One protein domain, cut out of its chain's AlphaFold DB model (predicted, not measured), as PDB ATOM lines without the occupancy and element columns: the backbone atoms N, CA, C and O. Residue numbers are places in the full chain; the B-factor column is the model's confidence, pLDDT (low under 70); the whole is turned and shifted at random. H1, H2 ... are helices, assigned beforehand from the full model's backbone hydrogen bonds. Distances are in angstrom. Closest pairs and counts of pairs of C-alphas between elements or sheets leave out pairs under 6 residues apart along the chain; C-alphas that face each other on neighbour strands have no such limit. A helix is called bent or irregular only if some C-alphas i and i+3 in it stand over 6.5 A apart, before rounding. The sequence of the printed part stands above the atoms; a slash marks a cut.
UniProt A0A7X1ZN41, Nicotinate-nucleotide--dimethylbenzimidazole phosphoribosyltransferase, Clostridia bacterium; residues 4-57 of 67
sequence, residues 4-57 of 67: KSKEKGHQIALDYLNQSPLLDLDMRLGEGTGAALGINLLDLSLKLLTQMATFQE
ATOM      1  N   LYS A   4     322.300 319.543 222.404       98.25
ATOM      2  CA  LYS A   4     322.671 320.898 222.801       98.25
ATOM      3  C   LYS A   4     323.623 320.847 224.002       98.25
ATOM      4  O   LYS A   4     323.197 320.607 225.126       98.25
ATOM      5  N   SER A   5     324.914 321.082 223.763       98.12
ATOM      6  CA  SER A   5     325.883 321.404 224.822       98.12
ATOM      7  C   SER A   5     325.427 322.615 225.643       98.12
ATOM      8  O   SER A   5     324.879 323.575 225.095       98.12
ATOM      9  N   LYS A   6     325.715 322.597 226.950       97.81
ATOM     10  CA  LYS A   6     325.486 323.720 227.869       97.81
ATOM     11  C   LYS A   6     326.523 324.846 227.736       97.81
ATOM     12  O   LYS A   6     326.496 325.832 228.474       97.81
ATOM     13  N   GLU A   7     327.445 324.733 226.791       97.81
ATOM     14  CA  GLU A   7     328.367 325.810 226.447       97.81
ATOM     15  C   GLU A   7     327.638 326.971 225.760       97.81
ATOM     16  O   GLU A   7     326.868 326.783 224.819       97.81
ATOM     17  N   LYS A   8     327.923 328.205 226.199       95.31
ATOM     18  CA  LYS A   8     327.252 329.426 225.709       95.31
ATOM     19  C   LYS A   8     327.317 329.577 224.186       95.31
ATOM     20  O   LYS A   8     326.343 329.992 223.569       95.31
ATOM     21  N   GLY A   9     328.463 329.239 223.591       97.62
ATOM     22  CA  GLY A   9     328.687 329.376 222.152       97.62
ATOM     23  C   GLY A   9     327.948 328.342 221.307       97.62
ATOM     24  O   GLY A   9     327.800 328.542 220.104       97.62
ATOM     25  N   HIS A  10     327.457 327.254 221.904       98.19
ATOM     26  CA  HIS A  10     326.902 326.164 221.117       98.19
ATOM     27  C   HIS A  10     325.549 326.515 220.495       98.19
ATOM     28  O   HIS A  10     325.328 326.193 219.335       98.19
ATOM     29  N   GLN A  11     324.680 327.247 221.205       97.12
ATOM     30  CA  GLN A  11     323.427 327.737 220.613       97.12
ATOM     31  C   GLN A  11     323.703 328.689 219.442       97.12
ATOM     32  O   GLN A  11     323.104 328.540 218.390       97.12
ATOM     33  N   ILE A  12     324.675 329.595 219.591       98.31
ATOM     34  CA  ILE A  12     325.067 330.528 218.524       98.31
ATOM     35  C   ILE A  12     325.551 329.756 217.287       98.31
ATOM     36  O   ILE A  12     325.174 330.081 216.164       98.31
ATOM     37  N   ALA A  13     326.362 328.711 217.486       98.31
ATOM     38  CA  ALA A  13     326.821 327.854 216.399       98.31
ATOM     39  C   ALA A  13     325.666 327.091 215.727       98.31
ATOM     40  O   ALA A  13     325.629 327.000 214.502       98.31
ATOM     41  N   LEU A  14     324.715 326.565 216.506       98.25
ATOM     42  CA  LEU A  14     323.525 325.885 215.987       98.25
ATOM     43  C   LEU A  14     322.649 326.825 215.153       98.25
ATOM     44  O   LEU A  14     322.242 326.444 214.056       98.25
ATOM     45  N   ASP A  15     322.423 328.047 215.634       98.06
ATOM     46  CA  ASP A  15     321.636 329.067 214.937       98.06
ATOM     47  C   ASP A  15     322.313 329.466 213.619       98.06
ATOM     48  O   ASP A  15     321.674 329.474 212.569       98.06
ATOM     49  N   TYR A  16     323.631 329.704 213.637       98.50
ATOM     50  CA  TYR A  16     324.410 330.001 212.430       98.50
ATOM     51  C   TYR A  16     324.344 328.870 211.390       98.50
ATOM     52  O   TYR A  16     324.281 329.122 210.188       98.50
ATOM     53  N   LEU A  17     324.338 327.614 211.846       98.44
ATOM     54  CA  LEU A  17     324.239 326.431 210.988       98.44
ATOM     55  C   LEU A  17     322.795 326.080 210.589       98.44
ATOM     56  O   LEU A  17     322.603 325.127 209.830       98.44
ATOM     57  N   ASN A  18     321.788 326.811 211.082       98.12
ATOM     58  CA  ASN A  18     320.363 326.488 210.941       98.12
ATOM     59  C   ASN A  18     320.036 325.044 211.367       98.12
ATOM     60  O   ASN A  18     319.346 324.305 210.663       98.12
ATOM     61  N   GLN A  19     320.575 324.612 212.507       98.12
ATOM     62  CA  GLN A  19     320.411 323.252 213.019       98.12
ATOM     63  C   GLN A  19     319.604 323.235 214.313       98.12
ATOM     64  O   GLN A  19     319.959 323.897 215.284       98.12
ATOM     65  N   SER A  20     318.589 322.368 214.374       97.56
ATOM     66  CA  SER A  20     317.968 321.984 215.645       97.56
ATOM     67  C   SER A  20     318.696 320.767 216.238       97.56
ATOM     68  O   SER A  20     318.971 319.797 215.516       97.56
ATOM     69  N   PRO A  21     319.056 320.784 217.530       97.44
ATOM     70  CA  PRO A  21     319.573 319.607 218.216       97.44
ATOM     71  C   PRO A  21     318.445 318.601 218.497       97.44
ATOM     72  O   PRO A  21     317.306 319.001 218.719       97.44
ATOM     73  N   LEU A  22     318.762 317.300 218.502       97.94
ATOM     74  CA  LEU A  22     317.796 316.238 218.834       97.94
ATOM     75  C   LEU A  22     317.560 316.110 220.348       97.94
ATOM     76  O   LEU A  22     316.484 315.702 220.772       97.94
ATOM     77  N   LEU A  23     318.574 316.434 221.157       97.88
ATOM     78  CA  LEU A  23     318.577 316.254 222.611       97.88
ATOM     79  C   LEU A  23     318.973 317.551 223.333       97.88
ATOM     80  O   LEU A  23     319.933 318.209 222.932       97.88
ATOM     81  N   ASP A  24     318.310 317.874 224.444       97.69
ATOM     82  CA  ASP A  24     318.715 318.927 225.388       97.69
ATOM     83  C   ASP A  24     318.767 318.323 226.800       97.69
ATOM     84  O   ASP A  24     317.738 318.042 227.408       97.69
ATOM     85  N   LEU A  25     319.981 318.013 227.266       97.69
ATOM     86  CA  LEU A  25     320.236 317.194 228.464       97.69
ATOM     87  C   LEU A  25     321.132 317.903 229.491       97.69
ATOM     88  O   LEU A  25     321.704 317.255 230.361       97.69
ATOM     89  N   ASP A  26     321.339 319.214 229.342       97.50
ATOM     90  CA  ASP A  26     322.263 320.008 230.174       97.50
ATOM     91  C   ASP A  26     323.721 319.477 230.202       97.50
ATOM     92  O   ASP A  26     324.510 319.765 231.103       97.50
ATOM     93  N   MET A  27     324.111 318.698 229.187       98.06
ATOM     94  CA  MET A  27     325.440 318.090 229.079       98.06
ATOM     95  C   MET A  27     326.483 319.082 228.561       98.06
ATOM     96  O   MET A  27     326.203 319.894 227.686       98.06
ATOM     97  N   ARG A  28     327.727 318.962 229.036       97.94
ATOM     98  CA  ARG A  28     328.888 319.736 228.546       97.94
ATOM     99  C   ARG A  28     330.230 319.024 228.754       97.94
ATOM    100  O   ARG A  28     331.246 319.670 228.972       97.94
ATOM    101  N   LEU A  29     330.213 317.690 228.762       98.00
ATOM    102  CA  LEU A  29     331.428 316.884 228.931       98.00
ATOM    103  C   LEU A  29     332.331 316.952 227.690       98.00
ATOM    104  O   LEU A  29     333.547 316.987 227.812       98.00
ATOM    105  N   GLY A  30     331.736 317.001 226.496       96.31
ATOM    106  CA  GLY A  30     332.487 316.916 225.247       96.31
ATOM    107  C   GLY A  30     332.819 315.466 224.894       96.31
ATOM    108  O   GLY A  30     331.967 314.587 225.050       96.31
ATOM    109  N   GLU A  31     334.018 315.241 224.349       98.19
ATOM    110  CA  GLU A  31     334.554 313.919 223.954       98.19
ATOM    111  C   GLU A  31     333.664 313.126 222.974       98.19
ATOM    112  O   GLU A  31     333.811 311.921 222.800       98.19
ATOM    113  N   GLY A  32     332.709 313.794 222.320       97.25
ATOM    114  CA  GLY A  32     331.731 313.147 221.444       97.25
ATOM    115  C   GLY A  32     330.591 312.430 222.177       97.25
ATOM    116  O   GLY A  32     329.767 311.801 221.521       97.25
ATOM    117  N   THR A  33     330.465 312.561 223.500       98.19
ATOM    118  CA  THR A  33     329.406 311.889 224.285       98.19
ATOM    119  C   THR A  33     327.987 312.199 223.796       98.19
ATOM    120  O   THR A  33     327.171 311.292 223.643       98.19
ATOM    121  N   GLY A  34     327.694 313.458 223.453       98.12
ATOM    122  CA  GLY A  34     326.409 313.835 222.856       98.12
ATOM    123  C   GLY A  34     326.169 313.213 221.474       98.12
ATOM    124  O   GLY A  34     325.040 312.852 221.148       98.12
ATOM    125  N   ALA A  35     327.226 313.033 220.675       98.25
ATOM    126  CA  ALA A  35     327.141 312.358 219.381       98.25
ATOM    127  C   ALA A  35     326.907 310.850 219.544       98.25
ATOM    128  O   ALA A  35     326.039 310.304 218.870       98.25
ATOM    129  N   ALA A  36     327.603 310.199 220.483       98.12
ATOM    130  CA  ALA A  36     327.405 308.785 220.802       98.12
ATOM    131  C   ALA A  36     325.953 308.484 221.220       98.12
ATOM    132  O   ALA A  36     325.371 307.500 220.768       98.12
ATOM    133  N   LEU A  37     325.324 309.365 222.008       97.81
ATOM    134  CA  LEU A  37     323.891 309.259 222.310       97.81
ATOM    135  C   LEU A  37     323.025 309.449 221.054       97.81
ATOM    136  O   LEU A  37     322.099 308.672 220.828       97.81
ATOM    137  N   GLY A  38     323.349 310.430 220.206       98.00
ATOM    138  CA  GLY A  38     322.626 310.703 218.959       98.00
ATOM    139  C   GLY A  38     322.634 309.552 217.944       98.00
ATOM    140  O   GLY A  38     321.645 309.378 217.236       98.00
ATOM    141  N   ILE A  39     323.692 308.733 217.898       98.38
ATOM    142  CA  ILE A  39     323.766 307.555 217.007       98.38
ATOM    143  C   ILE A  39     322.620 306.573 217.293       98.38
ATOM    144  O   ILE A  39     322.002 306.067 216.362       98.38
ATOM    145  N   ASN A  40     322.248 306.384 218.561       97.25
ATOM    146  CA  ASN A  40     321.134 305.503 218.920       97.25
ATOM    147  C   ASN A  40     319.789 305.995 218.351       97.25
ATOM    148  O   ASN A  40     318.945 305.185 217.969       97.25
ATOM    149  N   LEU A  41     319.584 307.316 218.263       97.56
ATOM    150  CA  LEU A  41     318.381 307.890 217.645       97.56
ATOM    151  C   LEU A  41     318.376 307.710 216.124       97.56
ATOM    152  O   LEU A  41     317.313 307.497 215.538       97.56
ATOM    153  N   LEU A  42     319.545 307.772 215.485       97.06
ATOM    154  CA  LEU A  42     319.680 307.484 214.058       97.06
ATOM    155  C   LEU A  42     319.315 306.024 213.763       97.06
ATOM    156  O   LEU A  42     318.484 305.771 212.891       97.06
ATOM    157  N   ASP A  43     319.853 305.080 214.538       98.19
ATOM    158  CA  ASP A  43     319.532 303.655 214.408       98.19
ATOM    159  C   ASP A  43     318.043 303.381 214.641       98.19
ATOM    160  O   ASP A  43     317.422 302.617 213.898       98.19
ATOM    161  N   LEU A  44     317.442 304.027 215.646       98.12
ATOM    162  CA  LEU A  44     316.004 303.943 215.881       98.12
ATOM    163  C   LEU A  44     315.214 304.458 214.673       98.12
ATOM    164  O   LEU A  44     314.279 303.795 214.238       98.12
ATOM    165  N   SER A  45     315.611 305.593 214.099       97.88
ATOM    166  CA  SER A  45     314.941 306.179 212.931       97.88
ATOM    167  C   SER A  45     314.985 305.244 211.720       97.88
ATOM    168  O   SER A  45     313.979 305.070 211.035       97.88
ATOM    169  N   LEU A  46     316.124 304.580 211.490       98.44
ATOM    170  CA  LEU A  46     316.262 303.572 210.438       98.44
ATOM    171  C   LEU A  46     315.349 302.369 210.683       98.44
ATOM    172  O   LEU A  46     314.693 301.902 209.754       98.44
ATOM    173  N   LYS A  47     315.265 301.882 211.926       98.50
ATOM    174  CA  LYS A  47     314.365 300.774 212.280       98.50
ATOM    175  C   LYS A  47     312.902 301.160 212.108       98.50
ATOM    176  O   LYS A  47     312.149 300.373 211.551       98.50
ATOM    177  N   LEU A  48     312.511 302.366 212.517       98.00
ATOM    178  CA  LEU A  48     311.148 302.856 212.308       98.00
ATOM    179  C   LEU A  48     310.796 302.867 210.819       98.00
ATOM    180  O   LEU A  48     309.757 302.348 210.433       98.00
ATOM    181  N   LEU A  49     311.692 303.385 209.975       98.12
ATOM    182  CA  LEU A  49     311.457 303.470 208.535       98.12
ATOM    183  C   LEU A  49     311.412 302.099 207.843       98.12
ATOM    184  O   LEU A  49     310.673 301.930 206.880       98.12
ATOM    185  N   THR A  50     312.230 301.145 208.289       98.12
ATOM    186  CA  THR A  50     312.459 299.886 207.553       98.12
ATOM    187  C   THR A  50     311.784 298.662 208.161       98.12
ATOM    188  O   THR A  50     311.711 297.632 207.498       98.12
ATOM    189  N   GLN A  51     311.327 298.739 209.413       98.00
ATOM    190  CA  GLN A  51     310.831 297.581 210.167       98.00
ATOM    191  C   GLN A  51     309.436 297.791 210.758       98.00
ATOM    192  O   GLN A  51     308.856 296.830 211.261       98.00
ATOM    193  N   MET A  52     308.880 299.008 210.730       97.62
ATOM    194  CA  MET A  52     307.473 299.180 211.084       97.62
ATOM    195  C   MET A  52     306.582 298.672 209.958       97.62
ATOM    196  O   MET A  52     306.724 299.089 208.811       97.62
ATOM    197  N   ALA A  53     305.630 297.817 210.319       97.25
ATOM    198  CA  ALA A  53     304.539 297.451 209.434       97.25
ATOM    199  C   ALA A  53     303.677 298.680 209.112       97.25
ATOM    200  O   ALA A  53     303.390 299.516 209.977       97.25
ATOM    201  N   THR A  54     303.226 298.761 207.868       95.00
ATOM    202  CA  THR A  54     302.150 299.662 207.456       95.00
ATOM    203  C   THR A  54     300.826 299.258 208.113       95.00
ATOM    204  O   THR A  54     300.670 298.139 208.604       95.00
ATOM    205  N   PHE A  55     299.830 300.148 208.093       95.06
ATOM    206  CA  PHE A  55     298.503 299.836 208.641       95.06
ATOM    207  C   PHE A  55     297.878 298.588 208.006       95.06
ATOM    208  O   PHE A  55     297.310 297.768 208.721       95.06
ATOM    209  N   GLN A  56     298.038 298.416 206.690       93.88
ATOM    210  CA  GLN A  56     297.538 297.245 205.973       93.88
ATOM    211  C   GLN A  56     298.229 295.954 206.435       93.88
ATOM    212  O   GLN A  56     297.555 294.977 206.744       93.88
ATOM    213  N   GLU A  57     299.562 295.948 206.521       95.44
ATOM    214  CA  GLU A  57     300.336 294.782 206.978       95.44
ATOM    215  C   GLU A  57     300.033 294.420 208.436       95.44
ATOM    216  O   GLU A  57     300.039 293.246 208.801       95.44
TER     217      GLU A  57
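What this domain is: This is residues 4 to 57 of the 67 residues of the protein "Nicotinate-nucleotide--dimethylbenzimidazole phosphoribosyltransferase" of Clostridia bacterium (UniProt A0A7X1ZN41). One long helix, H2, runs out of a small head as an arm; the head holds the short helix H1, the looping link of residues 17 to 32 and the first part of H2, and residues 42 to 57, of which 42 to 51 belong to H2, stick out from it. H1 and H2 do not pack on each other, and the long link joins them. The printed part has 54 residues with two named helices, H1 then H2, and no named strand; the class is all helix. It is only just extended, close to loose, with a radius of gyration of the C-alphas of 15.1 A and spans of 48 by 23 by 14 A.

How they stand to each other: H2, residues 33 to 51, is the longest helix. Residues 42 to 57, of which 42 to 51 belong to H2, stand free: no C-alpha 8 or more apart along the chain is within 10 A of theirs. H1, residues 8 to 16, is apart from H2, with no C-alpha of the one within 8 A of the other. Of the O i to N i+4 pairs, 13 of 15 in H2 and 4 of 5 in H1 are within hydrogen-bond range.

Where its parts are: H2 begins at C-alpha 33, at (329.406, 311.889, 224.285), and ends at C-alpha 51, at (310.831, 297.581, 210.167), 27.4 A from first to last C-alpha. H1 begins at C-alpha 8, at (327.252, 329.426, 225.709), and measures 13.6 A from first to last C-alpha. It is irregular, but only just: C-alphas 8 and 11 are 6.6 A apart.

The domain as a whole: The two C-alphas farthest apart are those of Lys 8 and Gln 56, at 48.0 A. Without the stretch that stands free, the body of 38 residues spans 25 by 19 by 15 A. The link from H1 to H2, 16 residues, is long. The printed part has no cut, its mean pLDDT is 97.6, and no printed residue is under 70.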